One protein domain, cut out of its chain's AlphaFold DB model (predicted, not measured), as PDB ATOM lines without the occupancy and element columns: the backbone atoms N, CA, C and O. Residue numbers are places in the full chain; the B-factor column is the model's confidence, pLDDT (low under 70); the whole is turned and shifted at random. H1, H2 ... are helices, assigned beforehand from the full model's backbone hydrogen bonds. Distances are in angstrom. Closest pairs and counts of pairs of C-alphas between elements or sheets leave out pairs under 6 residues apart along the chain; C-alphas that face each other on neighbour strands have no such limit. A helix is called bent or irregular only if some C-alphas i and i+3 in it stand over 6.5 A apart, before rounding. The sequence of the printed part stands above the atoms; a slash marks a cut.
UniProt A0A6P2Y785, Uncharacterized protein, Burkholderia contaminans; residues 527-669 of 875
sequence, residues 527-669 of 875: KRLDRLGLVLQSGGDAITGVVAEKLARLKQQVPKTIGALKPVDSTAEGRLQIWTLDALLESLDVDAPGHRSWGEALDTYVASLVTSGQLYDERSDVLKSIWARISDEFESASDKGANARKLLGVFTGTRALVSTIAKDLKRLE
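This is residues 527 to 669 of the 875 residues of an uncharacterized protein of Burkholderia contaminans (UniProt A0A6P2Y785). Four helices, H6, H7, H4 and H2, make a row one helix thick, with the long H7 and H4 side by side in its middle, H6 folding back beside the first part of H7, and H2 crossing H4. H3 and H5 form a side-by-side pair loosely placed over one face of this row, while H1 lies across H4 and H7 on the other face; residues 662 to 669 of H7 stick out. The printed part has 143 residues with seven named helices, H1 to H7 in that order, and no named strand; the class is all helix. It is compact, with a radius of gyration of the C-alphas of 15.9 A, and spans 51 by 37 by 23 A.

H1, residues 527 to 537, touches H4, residues 572 to 588, with 572 to 576 of H4 alone; the closest C-alphas, of Leu 536 and Ala 572, are 4.9 A apart, and the lines are about perpendicular at 86 degrees. H1 also touches H7, residues 638 to 669, about perpendicular at 87 degrees, closest at the C-alphas of Leu 529 and Ala 644, 5.3 A. H2, residues 541 to 557, touches H4 the same way at a steep tilt of 53 degrees, closest at the C-alphas of Leu 551 and Ile 578, 6.0 A. H3, residues 559 to 565, touches H5, residues 596 to 611, the same way at a shallow tilt of 17 degrees; the closest C-alphas, of Thr 561 and Ala 607, are 4.1 A apart. H3 and H4 are near each other, as are H5 and H7. H4 touches H7 the same way at a shallow tilt of 16 degrees, closest at the C-alphas of Glu 573 and Leu 647, 6.0 A. H6, residues 621 to 634, forms a helical hairpin with H7, opposite ways at a shallow tilt of 23 degrees, closest at the C-alphas of Phe 634 and Gly 641, 5.0 A. Every O i to N i+4 pair is within hydrogen-bond range in H1, H3, H4 and H7, against 12 of 13 in H2, 11 of 12 in H5 and 6 of 10 in H6.

H1 begins at C-alpha 527, (115.426, 121.746, 248.340). H2 and H4 each measure 24.3 A from first to last C-alpha and H5 22.5 A. H6 is irregular, with C-alphas 629 and 632 7.6 A apart. H7 measures 46.5 A and ends at C-alpha 669, (99.159, 135.300, 213.811).

The farthest C-alphas, of Pro 593 and Ser 636, are 51.7 A apart. The printed part has no cut, and no link is long. Mean pLDDT of the printed part is 86.2; residues 614 to 615 and 617 to 619 are under 70.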
ATOM      1  N   LYS A 527     114.802 120.748 247.463       85.00
ATOM      2  CA  LYS A 527     115.426 121.746 248.340       85.00
ATOM      3  C   LYS A 527     115.036 123.174 247.954       85.00
ATOM      4  O   LYS A 527     114.884 124.022 248.831       85.00
ATOM      5  N   ARG A 528     114.897 123.459 246.656       86.94
ATOM      6  CA  ARG A 528     114.475 124.772 246.139       86.94
ATOM      7  C   ARG A 528     113.005 125.062 246.474       86.94
ATOM      8  O   ARG A 528     112.712 126.166 246.919       86.94
ATOM      9  N   LEU A 529     112.120 124.066 246.381       90.00
ATOM     10  CA  LEU A 529     110.720 124.160 246.820       90.00
ATOM     11  C   LEU A 529     110.591 124.417 248.328       90.00
ATOM     12  O   LEU A 529     109.825 125.289 248.732       90.00
ATOM     13  N   ASP A 530     111.358 123.701 249.161       88.56
ATOM     14  CA  ASP A 530     111.375 123.928 250.617       88.56
ATOM     15  C   ASP A 530     111.833 125.360 250.939       88.56
ATOM     16  O   ASP A 530     111.183 126.081 251.694       88.56
ATOM     17  N   ARG A 531     112.916 125.816 250.294       89.38
ATOM     18  CA  ARG A 531     113.454 127.177 250.446       89.38
ATOM     19  C   ARG A 531     112.475 128.260 250.001       89.38
ATOM     20  O   ARG A 531     112.292 129.229 250.735       89.38
ATOM     21  N   LEU A 532     111.816 128.089 248.856       92.12
ATOM     22  CA  LEU A 532     110.764 128.999 248.407       92.12
ATOM     23  C   LEU A 532     109.627 129.069 249.436       92.12
ATOM     24  O   LEU A 532     109.190 130.160 249.796       92.12
ATOM     25  N   GLY A 533     109.200 127.918 249.964       91.81
ATOM     26  CA  GLY A 533     108.212 127.849 251.038       91.81
ATOM     27  C   GLY A 533     108.625 128.651 252.275       91.81
ATOM     28  O   GLY A 533     107.824 129.435 252.778       91.81
ATOM     29  N   LEU A 534     109.877 128.519 252.724       90.75
ATOM     30  CA  LEU A 534     110.416 129.282 253.857       90.75
ATOM     31  C   LEU A 534     110.409 130.794 253.602       90.75
ATOM     32  O   LEU A 534     110.008 131.560 254.478       90.75
ATOM     33  N   VAL A 535     110.834 131.226 252.409       91.69
ATOM     34  CA  VAL A 535     110.828 132.646 252.030       91.69
ATOM     35  C   VAL A 535     109.402 133.180 252.039       91.69
ATOM     36  O   VAL A 535     109.130 134.163 252.726       91.69
ATOM     37  N   LEU A 536     108.476 132.496 251.368       92.75
ATOM     38  CA  LEU A 536     107.074 132.902 251.293       92.75
ATOM     39  C   LEU A 536     106.384 132.894 252.660       92.75
ATOM     40  O   LEU A 536     105.503 133.712 252.872       92.75
ATOM     41  N   GLN A 537     106.766 132.032 253.602       91.06
ATOM     42  CA  GLN A 537     106.201 132.022 254.963       91.06
ATOM     43  C   GLN A 537     106.784 133.103 255.877       91.06
ATOM     44  O   GLN A 537     106.249 133.334 256.962       91.06
ATOM     45  N   SER A 538     107.863 133.776 255.466       88.19
ATOM     46  CA  SER A 538     108.505 134.806 256.280       88.19
ATOM     47  C   SER A 538     107.522 135.918 256.651       88.19
ATOM     48  O   SER A 538     106.837 136.488 255.800       88.19
ATOM     49  N   GLY A 539     107.461 136.256 257.937       80.25
ATOM     50  CA  GLY A 539     106.665 137.377 258.442       80.25
ATOM     51  C   GLY A 539     107.330 138.745 258.263       80.25
ATOM     52  O   GLY A 539     106.819 139.721 258.794       80.25
ATOM     53  N   GLY A 540     108.479 138.827 257.581       78.00
ATOM     54  CA  GLY A 540     109.205 140.085 257.414       78.00
ATOM     55  C   GLY A 540     108.418 141.133 256.619       78.00
ATOM     56  O   GLY A 540     107.771 140.813 255.618       78.00
ATOM     57  N   ASP A 541     108.529 142.398 257.025       72.38
ATOM     58  CA  ASP A 541     107.834 143.534 256.394       72.38
ATOM     59  C   ASP A 541     108.122 143.639 254.885       72.38
ATOM     60  O   ASP A 541     107.243 143.967 254.094       72.38
ATOM     61  N   ALA A 542     109.341 143.280 254.464       74.81
ATOM     62  CA  ALA A 542     109.759 143.361 253.065       74.81
ATOM     63  C   ALA A 542     108.959 142.435 252.131       74.81
ATOM     64  O   ALA A 542     108.675 142.825 251.006       74.81
ATOM     65  N   ILE A 543     108.586 141.223 252.563       85.44
ATOM     66  CA  ILE A 543     107.809 140.310 251.703       85.44
ATOM     67  C   ILE A 543     106.306 140.551 251.828       85.44
ATOM     68  O   ILE A 543     105.582 140.476 250.840       85.44
ATOM     69  N   THR A 544     105.835 140.877 253.032       87.31
ATOM     70  CA  THR A 544     104.414 141.157 253.280       87.31
ATOM     71  C   THR A 544     103.955 142.425 252.562       87.31
ATOM     72  O   THR A 544     102.880 142.412 251.965       87.31
ATOM     73  N   GLY A 545     104.785 143.474 252.540       88.44
ATOM     74  CA  GLY A 545     104.526 144.699 251.780       88.44
ATOM     75  C   GLY A 545     104.403 144.444 250.278       88.44
ATOM     76  O   GLY A 545     103.389 144.800 249.684       88.44
ATOM     77  N   VAL A 546     105.372 143.738 249.680       88.62
ATOM     78  CA  VAL A 546     105.358 143.423 248.237       88.62
ATOM     79  C   VAL A 546     104.134 142.586 247.858       88.62
ATOM     80  O   VAL A 546     103.455 142.893 246.883       88.62
ATOM     81  N   VAL A 547     103.791 141.562 248.648       92.69
ATOM     82  CA  VAL A 547     102.583 140.752 248.403       92.69
ATOM     83  C   VAL A 547     101.316 141.606 248.477       92.69
ATOM     84  O   VAL A 547     100.418 141.427 247.656       92.69
ATOM     85  N   ALA A 548     101.221 142.524 249.440       92.38
ATOM     86  CA  ALA A 548     100.058 143.394 249.581       92.38
ATOM     87  C   ALA A 548      99.902 144.343 248.380       92.38
ATOM     88  O   ALA A 548      98.786 144.526 247.889       92.38
ATOM     89  N   GLU A 549     101.009 144.897 247.878       92.88
ATOM     90  CA  GLU A 549     101.033 145.731 246.672       92.88
ATOM     91  C   GLU A 549     100.608 144.946 245.424       92.88
ATOM     92  O   GLU A 549      99.714 145.395 244.703       92.88
ATOM     93  N   LYS A 550     101.174 143.747 245.213       94.12
ATOM     94  CA  LYS A 550     100.787 142.842 244.114       94.12
ATOM     95  C   LYS A 550      99.299 142.473 244.202       94.12
ATOM     96  O   LYS A 550      98.547 142.618 243.244       94.12
ATOM     97  N   LEU A 551      98.805 142.102 245.386       95.25
ATOM     98  CA  LEU A 551      97.385 141.787 245.590       95.25
ATOM     99  C   LEU A 551      96.462 142.983 245.306       95.25
ATOM    100  O   LEU A 551      95.347 142.794 244.813       95.25
ATOM    101  N   ALA A 552      96.885 144.206 245.633       94.69
ATOM    102  CA  ALA A 552      96.114 145.407 245.331       94.69
ATOM    103  C   ALA A 552      95.984 145.629 243.816       94.69
ATOM    104  O   ALA A 552      94.872 145.888 243.347       94.69
ATOM    105  N   ARG A 553      97.073 145.448 243.054       93.00
ATOM    106  CA  ARG A 553      97.050 145.505 241.582       93.00
ATOM    107  C   ARG A 553      96.151 144.432 240.987       93.00
ATOM    108  O   ARG A 553      95.254 144.749 240.209       93.00
ATOM    109  N   LEU A 554      96.281 143.189 241.441       93.56
ATOM    110  CA  LEU A 554      95.429 142.091 240.980       93.56
ATOM    111  C   LEU A 554      93.938 142.345 241.216       93.56
ATOM    112  O   LEU A 554      93.112 142.044 240.358       93.56
ATOM    113  N   LYS A 555      93.567 142.927 242.364       94.31
ATOM    114  CA  LYS A 555      92.170 143.298 242.652       94.31
ATOM    115  C   LYS A 555      91.628 144.356 241.692       94.31
ATOM    116  O   LYS A 555      90.415 144.417 241.505       94.31
ATOM    117  N   GLN A 556      92.496 145.188 241.129       91.31
ATOM    118  CA  GLN A 556      92.132 146.192 240.138       91.31
ATOM    119  C   GLN A 556      92.052 145.593 238.728       91.31
ATOM    120  O   GLN A 556      91.094 145.879 238.014       91.31
ATOM    121  N   GLN A 557      93.028 144.766 238.346       89.56
ATOM    122  CA  GLN A 557      93.178 144.244 236.983       89.56
ATOM    123  C   GLN A 557      92.279 143.039 236.691       89.56
ATOM    124  O   GLN A 557      91.668 142.957 235.629       89.56
ATOM    125  N   VAL A 558      92.184 142.100 237.637       91.19
ATOM    126  CA  VAL A 558      91.477 140.817 237.481       91.19
ATOM    127  C   VAL A 558      90.550 140.518 238.676       91.19
ATOM    128  O   VAL A 558      90.702 139.515 239.390       91.19
ATOM    129  N   PRO A 559      89.574 141.404 238.966       94.25
ATOM    130  CA  PRO A 559      88.719 141.293 240.146       94.25
ATOM    131  C   PRO A 559      87.890 140.001 240.192       94.25
ATOM    132  O   PRO A 559      87.652 139.486 241.291       94.25
ATOM    133  N   LYS A 560      87.448 139.452 239.049       94.06
ATOM    134  CA  LYS A 560      86.669 138.199 239.026       94.06
ATOM    135  C   LYS A 560      87.548 137.016 239.412       94.06
ATOM    136  O   LYS A 560      87.128 136.184 240.216       94.06
ATOM    137  N   THR A 561      88.774 136.980 238.897       92.06
ATOM    138  CA  THR A 561      89.778 135.959 239.199       92.06
ATOM    139  C   THR A 561      90.116 135.967 240.679       92.06
ATOM    140  O   THR A 561      90.031 134.927 241.326       92.06
ATOM    141  N   ILE A 562      90.411 137.137 241.256       94.75
ATOM    142  CA  ILE A 562      90.703 137.247 242.694       94.75
ATOM    143  C   ILE A 562      89.479 136.908 243.548       94.75
ATOM    144  O   ILE A 562      89.617 136.253 244.582       94.75
ATOM    145  N   GLY A 563      88.278 137.297 243.113       93.75
ATOM    146  CA  GLY A 563      87.026 136.930 243.775       93.75
ATOM    147  C   GLY A 563      86.754 135.421 243.783       93.75
ATOM    148  O   GLY A 563      86.243 134.902 244.780       93.75
ATOM    149  N   ALA A 564      87.115 134.720 242.703       91.06
ATOM    150  CA  ALA A 564      87.019 133.266 242.595       91.06
ATOM    151  C   ALA A 564      88.118 132.558 243.403       91.06
ATOM    152  O   ALA A 564      87.830 131.602 244.121       91.06
ATOM    153  N   LEU A 565      89.358 133.055 243.322       89.62
ATOM    154  CA  LEU A 565      90.538 132.434 243.920       89.62
ATOM    155  C   LEU A 565      90.611 132.610 245.439       89.62
ATOM    156  O   LEU A 565      90.928 131.664 246.153       89.62
ATOM    157  N   LYS A 566      90.318 133.821 245.931       91.56
ATOM    158  CA  LYS A 566      90.415 134.208 247.351       91.56
ATOM    159  C   LYS A 566      91.767 133.816 247.981       91.56
ATOM    160  O   LYS A 566      91.778 133.086 248.976       91.56
ATOM    161  N   PRO A 567      92.902 134.288 247.426       90.00
ATOM    162  CA  PRO A 567      94.219 133.898 247.919       90.00
ATOM    163  C   PRO A 567      94.405 134.330 249.379       90.00
ATOM    164  O   PRO A 567      94.040 135.443 249.765       90.00
ATOM    165  N   VAL A 568      94.986 133.445 250.193       89.94
ATOM    166  CA  VAL A 568      95.283 133.711 251.608       89.94
ATOM    167  C   VAL A 568      96.721 134.210 251.735       89.94
ATOM    168  O   VAL A 568      97.667 133.420 251.746       89.94
ATOM    169  N   ASP A 569      96.880 135.526 251.857       85.56
ATOM    170  CA  ASP A 569      98.166 136.239 251.910       85.56
ATOM    171  C   ASP A 569      99.043 135.921 253.137       85.56
ATOM    172  O   ASP A 569     100.179 136.379 253.217       85.56
ATOM    173  N   SER A 570      98.565 135.121 254.090       85.06
ATOM    174  CA  SER A 570      99.344 134.612 255.227       85.06
ATOM    175  C   SER A 570      99.942 133.221 254.991       85.06
ATOM    176  O   SER A 570     100.725 132.742 255.809       85.06
ATOM    177  N   THR A 571      99.611 132.575 253.870       89.75
ATOM    178  CA  THR A 571     100.107 131.237 253.507       89.75
ATOM    179  C   THR A 571     101.091 131.304 252.342       89.75
ATOM    180  O   THR A 571     100.983 132.182 251.487       89.75
ATOM    181  N   ALA A 572     102.030 130.353 252.267       91.25
ATOM    182  CA  ALA A 572     102.967 130.272 251.140       91.25
ATOM    183  C   ALA A 572     102.241 130.107 249.800       91.25
ATOM    184  O   ALA A 572     102.573 130.778 248.830       91.25
ATOM    185  N   GLU A 573     101.232 129.236 249.776       90.75
ATOM    186  CA  GLU A 573     100.396 128.971 248.607       90.75
ATOM    187  C   GLU A 573      99.712 130.253 248.116       90.75
ATOM    188  O   GLU A 573      99.924 130.650 246.975       90.75
ATOM    189  N   GLY A 574      98.973 130.953 248.985       91.50
ATOM    190  CA  GLY A 574      98.271 132.180 248.601       91.50
ATOM    191  C   GLY A 574      99.213 133.302 248.159       91.50
ATOM    192  O   GLY A 574      98.929 133.992 247.182       91.50
ATOM    193  N   ARG A 575     100.371 133.453 248.817       93.75
ATOM    194  CA  ARG A 575     101.405 134.413 248.394       93.75
ATOM    195  C   ARG A 575     101.986 134.071 247.031       93.75
ATOM    196  O   ARG A 575     102.151 134.974 246.220       93.75
ATOM    197  N   LEU A 576     102.268 132.795 246.767       92.38
ATOM    198  CA  LEU A 576     102.785 132.370 245.469       92.38
ATOM    199  C   LEU A 576     101.750 132.577 244.362       92.38
ATOM    200  O   LEU A 576     102.112 133.055 243.297       92.38
ATOM    201  N   GLN A 577     100.473 132.276 244.618       91.19
ATOM    202  CA  GLN A 577      99.390 132.527 243.661       91.19
ATOM    203  C   GLN A 577      99.291 134.009 243.281       91.19
ATOM    204  O   GLN A 577      99.159 134.333 242.103       91.19
ATOM    205  N   ILE A 578      99.387 134.907 244.270       93.56
ATOM    206  CA  ILE A 578      99.453 136.358 244.045       93.56
ATOM    207  C   ILE A 578     100.687 136.696 243.203       93.56
ATOM    208  O   ILE A 578     100.580 137.405 242.210       93.56
ATOM    209  N   TRP A 579     101.846 136.156 243.574       92.56
ATOM    210  CA  TRP A 579     103.111 136.453 242.911       92.56
ATOM    211  C   TRP A 579     103.124 136.032 241.441       92.56
ATOM    212  O   TRP A 579     103.505 136.816 240.578       92.56
ATOM    213  N   THR A 580     102.703 134.801 241.135       90.25
ATOM    214  CA  THR A 580     102.749 134.277 239.765       90.25
ATOM    215  C   THR A 580     101.679 134.887 238.869       90.25
ATOM    216  O   THR A 580     101.946 135.090 237.689       90.25
ATOM    217  N   LEU A 581     100.493 135.199 239.407       90.69
ATOM    218  CA  LEU A 581      99.433 135.847 238.636       90.69
ATOM    219  C   LEU A 581      99.769 137.310 238.329       90.69
ATOM    220  O   LEU A 581      99.555 137.746 237.203       90.69
ATOM    221  N   ASP A 582     100.318 138.048 239.297       92.00
ATOM    222  CA  ASP A 582     100.754 139.438 239.089       92.00
ATOM    223  C   ASP A 582     101.880 139.494 238.050       92.00
ATOM    224  O   ASP A 582     101.749 140.196 237.052       92.00
ATOM    225  N   ALA A 583     102.895 138.632 238.194       89.88
ATOM    226  CA  ALA A 583     103.987 138.508 237.230       89.88
ATOM    227  C   ALA A 583     103.497 138.228 235.796       89.88
ATOM    228  O   ALA A 583     104.012 138.793 234.826       89.88
ATOM    229  N   LEU A 584     102.493 137.356 235.646       89.69
ATOM    230  CA  LEU A 584     101.881 137.046 234.355       89.69
ATOM    231  C   LEU A 584     101.181 138.267 233.749       89.69
ATOM    232  O   LEU A 584     101.412 138.588 232.584       89.69
ATOM    233  N   LEU A 585     100.336 138.948 234.522       89.44
ATOM    234  CA  LEU A 585      99.549 140.080 234.029       89.44
ATOM    235  C   LEU A 585     100.416 141.297 233.706       89.44
ATOM    236  O   LEU A 585     100.189 141.936 232.679       89.44
ATOM    237  N   GLU A 586     101.445 141.562 234.514       88.94
ATOM    238  CA  GLU A 586     102.454 142.582 234.209       88.94
ATOM    239  C   GLU A 586     103.203 142.245 232.914       88.94
ATOM    240  O   GLU A 586     103.362 143.100 232.044       88.94
ATOM    241  N   SER A 587     103.583 140.979 232.719       89.50
ATOM    242  CA  SER A 587     104.278 140.543 231.498       89.50
ATOM    243  C   SER A 587     103.419 140.661 230.238       89.50
ATOM    244  O   SER A 587     103.957 140.879 229.150       89.50
ATOM    245  N   LEU A 588     102.100 140.517 230.372       86.38
ATOM    246  CA  LEU A 588     101.120 140.653 229.291       86.38
ATOM    247  C   LEU A 588     100.685 142.102 229.033       86.38
ATOM    248  O   LEU A 588      99.991 142.352 228.049       86.38
ATOM    249  N   ASP A 589     101.077 143.041 229.898       85.31
ATOM    250  CA  ASP A 589     100.702 144.456 229.811       85.31
ATOM    251  C   ASP A 589      99.179 144.648 229.634       85.31
ATOM    252  O   ASP A 589      98.701 145.347 228.740       85.31
ATOM    253  N   VAL A 590      98.386 143.951 230.460       83.06
ATOM    254  CA  VAL A 590      96.910 143.909 230.341       83.06
ATOM    255  C   VAL A 590      96.238 145.270 230.534       83.06
ATOM    256  O   VAL A 590      95.126 145.491 230.049       83.06
ATOM    257  N   ASP A 591      96.916 146.187 231.225       78.81
ATOM    258  CA  ASP A 591      96.431 147.536 231.509       78.81
ATOM    259  C   ASP A 591      96.698 148.530 230.376       78.81
ATOM    260  O   ASP A 591      96.109 149.624 230.378       78.81
ATOM    261  N   ALA A 592      97.529 148.162 229.391       81.44
ATOM    262  CA  ALA A 592      97.754 148.986 228.217       81.44
ATOM    263  C   ALA A 592      96.407 149.352 227.568       81.44
ATOM    264  O   ALA A 592      95.532 148.490 227.414       81.44
ATOM    265  N   PRO A 593      96.208 150.613 227.131       76.69
ATOM    266  CA  PRO A 593      94.940 151.047 226.545       76.69
ATOM    267  C   PRO A 593      94.425 150.144 225.412       76.69
ATOM    268  O   PRO A 593      93.212 150.003 225.256       76.69
ATOM    269  N   GLY A 594      95.326 149.514 224.647       73.38
ATOM    270  CA  GLY A 594      94.981 148.567 223.584       73.38
ATOM    271  C   GLY A 594      94.691 147.136 224.032       73.38
ATOM    272  O   GLY A 594      94.085 146.395 223.266       73.38
ATOM    273  N   HIS A 595      95.057 146.748 225.253       78.25
ATOM    274  CA  HIS A 595      94.899 145.381 225.762       78.25
ATOM    275  C   HIS A 595      93.736 145.231 226.750       78.25
ATOM    276  O   HIS A 595      93.275 144.113 226.970       78.25
ATOM    277  N   ARG A 596      93.178 146.330 227.280       77.25
ATOM    278  CA  ARG A 596      92.126 146.299 228.317       77.25
ATOM    279  C   ARG A 596      90.922 145.406 227.983       77.25
ATOM    280  O   ARG A 596      90.460 144.657 228.836       77.25
ATOM    281  N   SER A 597      90.416 145.460 226.748       72.19
ATOM    282  CA  SER A 597      89.271 144.634 226.324       72.19
ATOM    283  C   SER A 597      89.589 143.138 226.321       72.19
ATOM    284  O   SER A 597      88.722 142.321 226.623       72.19
ATOM    285  N   TRP A 598      90.832 142.774 226.013       76.25
ATOM    286  CA  TRP A 598      91.305 141.403 226.144       76.25
ATOM    287  C   TRP A 598      91.602 141.044 227.610       76.25
ATOM    288  O   TRP A 598      91.282 139.936 228.025       76.25
ATOM    289  N   GLY A 599      92.093 141.986 228.423       82.50
ATOM    290  CA  GLY A 599      92.288 141.815 229.869       82.50
ATOM    291  C   GLY A 599      90.999 141.469 230.626       82.50
ATOM    292  O   GLY A 599      90.989 140.557 231.447       82.50
ATOM    293  N   GLU A 600      89.870 142.112 230.302       83.06
ATOM    294  CA  GLU A 600      88.556 141.777 230.886       83.06
ATOM    295  C   GLU A 600      88.074 140.359 230.509       83.06
ATOM    296  O   GLU A 600      87.441 139.655 231.312       83.06
ATOM    297  N   ALA A 601      88.373 139.926 229.280       82.25
ATOM    298  CA  ALA A 601      88.093 138.569 228.819       82.25
ATOM    299  C   ALA A 601      89.015 137.553 229.508       82.25
ATOM    300  O   ALA A 601      88.536 136.516 229.968       82.25
ATOM    301  N   LEU A 602      90.301 137.883 229.663       85.69
ATOM    302  CA  LEU A 602      91.271 137.100 230.424       85.69
ATOM    303  C   LEU A 602      90.820 136.928 231.879       85.69
ATOM    304  O   LEU A 602      90.822 135.803 232.367       85.69
ATOM    305  N   ASP A 603      90.350 137.984 232.552       89.81
ATOM    306  CA  ASP A 603      89.821 137.890 233.922       89.81
ATOM    307  C   ASP A 603      88.645 136.901 234.015       89.81
ATOM    308  O   ASP A 603      88.579 136.049 234.901       89.81
ATOM    309  N   THR A 604      87.714 136.972 233.063       88.19
ATOM    310  CA  THR A 604      86.551 136.070 233.017       88.19
ATOM    311  C   THR A 604      86.976 134.624 232.765       88.19
ATOM    312  O   THR A 604      86.501 133.702 233.435       88.19
ATOM    313  N   TYR A 605      87.906 134.433 231.833       84.19
ATOM    314  CA  TYR A 605      88.456 133.137 231.472       84.19
ATOM    315  C   TYR A 605      89.205 132.493 232.638       84.19
ATOM    316  O   TYR A 605      88.880 131.374 233.034       84.19
ATOM    317  N   VAL A 606      90.140 133.214 233.257       85.81
ATOM    318  CA  VAL A 606      90.915 132.714 234.395       85.81
ATOM    319  C   VAL A 606      89.998 132.429 235.589       85.81
ATOM    320  O   VAL A 606      90.110 131.363 236.191       85.81
ATOM    321  N   ALA A 607      89.014 133.286 235.884       89.44
ATOM    322  CA  ALA A 607      88.013 133.018 236.923       89.44
ATOM    323  C   ALA A 607      87.209 131.727 236.663       89.44
ATOM    324  O   ALA A 607      86.893 130.987 237.605       89.44
ATOM    325  N   SER A 608      86.899 131.427 235.396       85.94
ATOM    326  CA  SER A 608      86.233 130.175 235.017       85.94
ATOM    327  C   SER A 608      87.121 128.955 235.285       85.94
ATOM    328  O   SER A 608      86.644 127.981 235.868       85.94
ATOM    329  N   LEU A 609      88.424 129.050 234.976       82.31
ATOM    330  CA  LEU A 609      89.413 128.005 235.256       82.31
ATOM    331  C   LEU A 609      89.609 127.787 236.760       82.31
ATOM    332  O   LEU A 609      89.782 126.655 237.207       82.31
ATOM    333  N   VAL A 610      89.571 128.850 237.568       83.62
ATOM    334  CA  VAL A 610      89.591 128.725 239.035       83.62
ATOM    335  C   VAL A 610      88.360 127.962 239.510       83.62
ATOM    336  O   VAL A 610      88.474 127.006 240.275       83.62
ATOM    337  N   THR A 611      87.181 128.350 239.024       83.88
ATOM    338  CA  THR A 611      85.897 127.768 239.442       83.88
ATOM    339  C   THR A 611      85.770 126.296 239.037       83.88
ATOM    340  O   THR A 611      85.204 125.498 239.785       83.88
ATOM    341  N   SER A 612      86.326 125.911 237.886       78.31
ATOM    342  CA  SER A 612      86.379 124.517 237.425       78.31
ATOM    343  C   SER A 612      87.494 123.691 238.089       78.31
ATOM    344  O   SER A 612      87.586 122.483 237.849       78.31
ATOM    345  N   GLY A 613      88.332 124.310 238.932       71.50
ATOM    346  CA  GLY A 613      89.469 123.663 239.592       71.50
ATOM    347  C   GLY A 613      90.620 123.321 238.638       71.50
ATOM    348  O   GLY A 613      91.335 122.350 238.880       71.50
ATOM    349  N   GLN A 614      90.757 124.073 237.543       67.19
ATOM    350  CA  GLN A 614      91.743 123.876 236.476       67.19
ATOM    351  C   GLN A 614      92.907 124.878 236.515       67.19
ATOM    352  O   GLN A 614      93.939 124.600 235.911       67.19
ATOM    353  N   LEU A 615      92.788 126.015 237.222       67.00
ATOM    354  CA  LEU A 615      93.881 127.004 237.282       67.00
ATOM    355  C   LEU A 615      95.129 126.451 237.987       67.00
ATOM    356  O   LEU A 615      96.242 126.782 237.601       67.00
ATOM    357  N   TYR A 616      94.943 125.582 238.983       70.81
ATOM    358  CA  TYR A 616      96.013 124.891 239.708       70.81
ATOM    359  C   TYR A 616      95.746 123.393 239.678       70.81
ATOM    360  O   TYR A 616      95.249 122.802 240.638       70.81
ATOM    361  N   ASP A 617      95.991 122.787 238.518       65.00
ATOM    362  CA  ASP A 617      95.668 121.381 238.319       65.00
ATOM    363  C   ASP A 617      96.721 120.455 238.948       65.00
ATOM    364  O   ASP A 617      97.700 120.055 238.314       65.00
ATOM    365  N   GLU A 618      96.475 120.045 240.196       64.81
ATOM    366  CA  GLU A 618      97.239 118.993 240.888       64.81
ATOM    367  C   GLU A 618      97.228 117.637 240.154       64.81
ATOM    368  O   GLU A 618      97.977 116.720 240.512       64.81
ATOM    369  N   ARG A 619      96.370 117.479 239.135       66.00
ATOM    370  CA  ARG A 619      96.245 116.271 238.313       66.00
ATOM    371  C   ARG A 619      97.071 116.343 237.031       66.00
ATOM    372  O   ARG A 619      97.088 115.342 236.310       66.00
ATOM    373  N   SER A 620      97.765 117.456 236.772       78.94
ATOM    374  CA  SER A 620      98.634 117.627 235.606       78.94
ATOM    375  C   SER A 620      99.686 116.519 235.531       78.94
ATOM    376  O   SER A 620     100.355 116.202 236.519       78.94
ATOM    377  N   ASP A 621      99.863 115.936 234.346       85.50
ATOM    378  CA  ASP A 621     100.876 114.901 234.123       85.50
ATOM    379  C   ASP A 621     102.299 115.450 234.285       85.50
ATOM    380  O   ASP A 621     103.188 114.727 234.735       85.50
ATOM    381  N   VAL A 622     102.496 116.751 234.036       86.56
ATOM    382  CA  VAL A 622     103.766 117.443 234.304       86.56
ATOM    383  C   VAL A 622     104.074 117.424 235.798       86.56
ATOM    384  O   VAL A 622     105.166 117.022 236.193       86.56
ATOM    385  N   LEU A 623     103.096 117.777 236.642       89.00
ATOM    386  CA  LEU A 623     103.262 117.715 238.094       89.00
ATOM    387  C   LEU A 623     103.585 116.295 238.552       89.00
ATOM    388  O   LEU A 623     104.500 116.112 239.347       89.00
ATOM    389  N   LYS A 624     102.851 115.290 238.054       88.88
ATOM    390  CA  LYS A 624     103.087 113.881 238.413       88.88
ATOM    391  C   LYS A 624     104.502 113.442 238.045       88.88
ATOM    392  O   LYS A 624     105.151 112.795 238.861       88.88
ATOM    393  N   SER A 625     104.964 113.811 236.849       89.69
ATOM    394  CA  SER A 625     106.306 113.488 236.349       89.69
ATOM    395  C   SER A 625     107.403 114.082 237.233       89.69
ATOM    396  O   SER A 625     108.290 113.365 237.690       89.69
ATOM    397  N   ILE A 626     107.297 115.377 237.547       89.75
ATOM    398  CA  ILE A 626     108.251 116.083 238.412       89.75
ATOM    399  C   ILE A 626     108.204 115.516 239.832       89.75
ATOM    400  O   ILE A 626     109.238 115.189 240.408       89.75
ATOM    401  N   TRP A 627     107.003 115.354 240.396       91.56
ATOM    402  CA  TRP A 627     106.824 114.883 241.768       91.56
ATOM    403  C   TRP A 627     107.396 113.480 241.975       91.56
ATOM    404  O   TRP A 627     108.046 113.243 242.989       91.56
ATOM    405  N   ALA A 628     107.229 112.577 241.003       90.06
ATOM    406  CA  ALA A 628     107.778 111.220 241.058       90.06
ATOM    407  C   ALA A 628     109.316 111.177 241.138       90.06
ATOM    408  O   ALA A 628     109.870 110.172 241.569       90.06
ATOM    409  N   ARG A 629     110.009 112.248 240.730       88.56
ATOM    410  CA  ARG A 629     111.477 112.347 240.785       88.56
ATOM    411  C   ARG A 629     112.000 112.894 242.111       88.56
ATOM    412  O   ARG A 629     113.167 112.683 242.431       88.56
ATOM    413  N   ILE A 630     111.165 113.623 242.855       90.06
ATOM    414  CA  ILE A 630     111.598 114.407 244.021       90.06
ATOM    415  C   ILE A 630     110.879 114.035 245.323       90.06
ATOM    416  O   ILE A 630     111.261 114.533 246.380       90.06
ATOM    417  N   SER A 631     109.835 113.201 245.272       89.38
ATOM    418  CA  SER A 631     109.016 112.855 246.442       89.38
ATOM    419  C   SER A 631     109.811 112.205 247.567       89.38
ATOM    420  O   SER A 631     109.530 112.468 248.735       89.38
ATOM    421  N   ASP A 632     110.810 111.400 247.211       89.56
ATOM    422  CA  ASP A 632     111.599 110.605 248.153       89.56
ATOM    423  C   ASP A 632     112.401 111.508 249.109       89.56
ATOM    424  O   ASP A 632     112.582 111.193 250.285       89.56
ATOM    425  N   GLU A 633     112.779 112.709 248.654       88.62
ATOM    426  CA  GLU A 633     113.468 113.724 249.468       88.62
ATOM    427  C   GLU A 633     112.591 114.270 250.615       88.62
ATOM    428  O   GLU A 633     113.098 114.890 251.554       88.62
ATOM    429  N   PHE A 634     111.274 114.034 250.574       88.69
ATOM    430  CA  PHE A 634     110.313 114.490 251.581       88.69
ATOM    431  C   PHE A 634     109.752 113.371 252.470       88.69
ATOM    432  O   PHE A 634     108.929 113.663 253.340       88.69
ATOM    433  N   GLU A 635     110.191 112.113 252.321       86.44
ATOM    434  CA  GLU A 635     109.670 110.976 253.108       86.44
ATOM    435  C   GLU A 635     109.759 111.203 254.623       86.44
ATOM    436  O   GLU A 635     108.848 110.860 255.374       86.44
ATOM    437  N   SER A 636     110.845 111.836 255.072       82.56
ATOM    438  CA  SER A 636     111.085 112.146 256.487       82.56
ATOM    439  C   SER A 636     110.368 113.412 256.987       82.56
ATOM    440  O   SER A 636     110.400 113.698 258.185       82.56
ATOM    441  N   ALA A 637     109.719 114.172 256.098       87.44
ATOM    442  CA  ALA A 637     109.082 115.454 256.398       87.44
ATOM    443  C   ALA A 637     107.806 115.663 255.559       87.44
ATOM    444  O   ALA A 637     107.748 116.531 254.682       87.44
ATOM    445  N   SER A 638     106.759 114.888 255.864       84.56
ATOM    446  CA  SER A 638     105.488 114.871 255.121       84.56
ATOM    447  C   SER A 638     104.858 116.252 254.925       84.56
ATOM    448  O   SER A 638     104.374 116.557 253.838       84.56
ATOM    449  N   ASP A 639     104.904 117.110 255.947       86.12
ATOM    450  CA  ASP A 639     104.297 118.446 255.899       86.12
ATOM    451  C   ASP A 639     105.036 119.371 254.921       86.12
ATOM    452  O   ASP A 639     104.409 120.127 254.171       86.12
ATOM    453  N   LYS A 640     106.372 119.263 254.864       87.50
ATOM    454  CA  LYS A 640     107.192 119.969 253.870       87.50
ATOM    455  C   LYS A 640     106.879 119.478 252.465       87.50
ATOM    456  O   LYS A 640     106.709 120.299 251.567       87.50
ATOM    457  N   GLY A 641     106.744 118.162 252.295       88.88
ATOM    458  CA  GLY A 641     106.350 117.557 251.025       88.88
ATOM    459  C   GLY A 641     104.979 118.040 250.552       88.88
ATOM    460  O   GLY A 641     104.829 118.446 249.401       88.88
ATOM    461  N   ALA A 642     103.986 118.087 251.443       88.62
ATOM    462  CA  ALA A 642     102.654 118.590 251.117       88.62
ATOM    463  C   ALA A 642     102.686 120.059 250.660       88.62
ATOM    464  O   ALA A 642     102.075 120.405 249.647       88.62
ATOM    465  N   ASN A 643     103.437 120.918 251.358       89.19
ATOM    466  CA  ASN A 643     103.611 122.315 250.958       89.19
ATOM    467  C   ASN A 643     104.353 122.442 249.615       89.19
ATOM    468  O   ASN A 643     103.892 123.154 248.728       89.19
ATOM    469  N   ALA A 644     105.459 121.717 249.428       90.56
ATOM    470  CA  ALA A 644     106.231 121.716 248.185       90.56
ATOM    471  C   ALA A 644     105.378 121.298 246.975       90.56
ATOM    472  O   ALA A 644     105.423 121.947 245.929       90.56
ATOM    473  N   ARG A 645     104.543 120.263 247.135       90.19
ATOM    474  CA  ARG A 645     103.628 119.793 246.088       90.19
ATOM    475  C   ARG A 645     102.595 120.850 245.695       90.19
ATOM    476  O   ARG A 645     102.335 121.019 244.507       90.19
ATOM    477  N   LYS A 646     102.045 121.582 246.670       89.25
ATOM    478  CA  LYS A 646     101.115 122.695 246.420       89.25
ATOM    479  C   LYS A 646     101.773 123.827 245.638       89.25
ATOM    480  O   LYS A 646     101.213 124.284 244.647       89.25
ATOM    481  N   LEU A 647     102.977 124.244 246.045       90.81
ATOM    482  CA  LEU A 647     103.728 125.281 245.328       90.81
ATOM    483  C   LEU A 647     104.006 124.856 243.878       90.81
ATOM    484  O   LEU A 647     103.800 125.645 242.960       90.81
ATOM    485  N   LEU A 648     104.389 123.595 243.656       89.31
ATOM    486  CA  LEU A 648     104.568 123.046 242.310       89.31
ATOM    487  C   LEU A 648     103.265 123.071 241.489       89.31
ATOM    488  O   LEU A 648     103.301 123.432 240.314       89.31
ATOM    489  N   GLY A 649     102.121 122.764 242.111       88.19
ATOM    490  CA  GLY A 649     100.788 122.878 241.503       88.19
ATOM    491  C   GLY A 649     100.479 124.278 240.973       88.19
ATOM    492  O   GLY A 649      99.956 124.422 239.862       88.19
ATOM    493  N   VAL A 650     100.876 125.315 241.721       88.38
ATOM    494  CA  VAL A 650     100.733 126.718 241.298       88.38
ATOM    495  C   VAL A 650     101.547 127.008 240.031       88.38
ATOM    496  O   VAL A 650     101.021 127.607 239.088       88.38
ATOM    497  N   PHE A 651     102.794 126.531 239.952       87.00
ATOM    498  CA  PHE A 651     103.644 126.716 238.768       87.00
ATOM    499  C   PHE A 651     103.142 125.952 237.542       87.00
ATOM    500  O   PHE A 651     103.066 126.528 236.456       87.00
ATOM    501  N   THR A 652     102.758 124.682 237.698       86.25
ATOM    502  CA  THR A 652     102.242 123.874 236.581       86.25
ATOM    503  C   THR A 652     100.951 124.455 236.015       86.25
ATOM    504  O   THR A 652     100.757 124.462 234.799       86.25
ATOM    505  N   GLY A 653     100.094 124.985 236.890       83.38
ATOM    506  CA  GLY A 653      98.867 125.672 236.510       83.38
ATOM    507  C   GLY A 653      99.121 126.982 235.762       83.38
ATOM    508  O   GLY A 653      98.602 127.187 234.665       83.38
ATOM    509  N   THR A 654     100.011 127.823 236.300       84.94
ATOM    510  CA  THR A 654     100.401 129.091 235.657       84.94
ATOM    511  C   THR A 654     101.025 128.846 234.276       84.94
ATOM    512  O   THR A 654     100.650 129.507 233.311       84.94
ATOM    513  N   ARG A 655     101.896 127.835 234.125       85.31
ATOM    514  CA  ARG A 655     102.445 127.447 232.813       85.31
ATOM    515  C   ARG A 655     101.355 127.046 231.821       85.31
ATOM    516  O   ARG A 655     101.405 127.451 230.661       85.31
ATOM    517  N   ALA A 656     100.390 126.227 232.240       83.00
ATOM    518  CA  ALA A 656      99.311 125.789 231.356       83.00
ATOM    519  C   ALA A 656      98.489 126.982 230.839       83.00
ATOM    520  O   ALA A 656      98.132 127.019 229.655       83.00
ATOM    521  N   LEU A 657      98.262 127.982 231.697       84.44
ATOM    522  CA  LEU A 657      97.634 129.243 231.313       84.44
ATOM    523  C   LEU A 657      98.480 130.003 230.280       84.44
ATOM    524  O   LEU A 657      97.963 130.337 229.215       84.44
ATOM    525  N   VAL A 658      99.782 130.189 230.527       86.19
ATOM    526  CA  VAL A 658     100.709 130.845 229.578       86.19
ATOM    527  C   VAL A 658     100.738 130.126 228.227       86.19
ATOM    528  O   VAL A 658     100.623 130.768 227.185       86.19
ATOM    529  N   SER A 659     100.826 128.792 228.221       84.06
ATOM    530  CA  SER A 659     100.806 127.986 226.992       84.06
ATOM    531  C   SER A 659      99.511 128.176 226.206       84.06
ATOM    532  O   SER A 659      99.535 128.227 224.975       84.06
ATOM    533  N   THR A 660      98.379 128.285 226.903       82.25
ATOM    534  CA  THR A 660      97.077 128.506 226.268       82.25
ATOM    535  C   THR A 660      97.003 129.896 225.650       82.25
ATOM    536  O   THR A 660      96.695 130.006 224.466       82.25
ATOM    537  N   ILE A 661      97.413 130.931 226.392       82.12
ATOM    538  CA  ILE A 661      97.492 132.306 225.886       82.12
ATOM    539  C   ILE A 661      98.404 132.373 224.656       82.12
ATOM    540  O   ILE A 661      97.986 132.856 223.608       82.12
ATOM    541  N   ALA A 662      99.616 131.820 224.724       84.44
ATOM    542  CA  ALA A 662     100.554 131.829 223.603       84.44
ATOM    543  C   ALA A 662     100.015 131.085 222.366       84.44
ATOM    544  O   ALA A 662     100.199 131.546 221.238       84.44
ATOM    545  N   LYS A 663      99.320 129.951 222.554       82.62
ATOM    546  CA  LYS A 663      98.650 129.222 221.461       82.62
ATOM    547  C   LYS A 663      97.550 130.056 220.820       82.62
ATOM    548  O   LYS A 663      97.432 130.048 219.597       82.62
ATOM    549  N   ASP A 664      96.767 130.760 221.621       78.44
ATOM    550  CA  ASP A 664      95.703 131.627 221.130       78.44
ATOM    551  C   ASP A 664      96.284 132.818 220.352       78.44
ATOM    552  O   ASP A 664      95.912 133.045 219.202       78.44
ATOM    553  N   LEU A 665      97.318 133.483 220.873       81.69
ATOM    554  CA  LEU A 665      98.038 134.522 220.127       81.69
ATOM    555  C   LEU A 665      98.661 133.986 218.822       81.69
ATOM    556  O   LEU A 665      98.659 134.664 217.794       81.69
ATOM    557  N   LYS A 666      99.147 132.738 218.806       81.62
ATOM    558  CA  LYS A 666      99.643 132.102 217.576       81.62
ATOM    559  C   LYS A 666      98.522 131.835 216.566       81.62
ATOM    560  O   LYS A 666      98.742 131.965 215.362       81.62
ATOM    561  N   ARG A 667      97.314 131.483 217.022       78.69
ATOM    562  CA  ARG A 667      96.138 131.355 216.142       78.69
ATOM    563  C   ARG A 667      95.768 132.698 215.512       78.69
ATOM    564  O   ARG A 667      95.392 132.696 214.341       78.69
ATOM    565  N   LEU A 668      95.922 133.813 216.232       77.25
ATOM    566  CA  LEU A 668      95.781 135.160 215.662       77.25
ATOM    567  C   LEU A 668      96.818 135.441 214.570       77.25
ATOM    568  O   LEU A 668      96.438 135.841 213.469       77.25
ATOM    569  N   GLU A 669      98.096 135.150 214.819       81.12
ATOM    570  CA  GLU A 669      99.159 135.300 213.811       81.12
ATOM    571  C   GLU A 669      98.836 134.509 212.528       81.12
ATOM    572  O   GLU A 669      98.959 135.032 211.417       81.12
TER     573      GLU A 669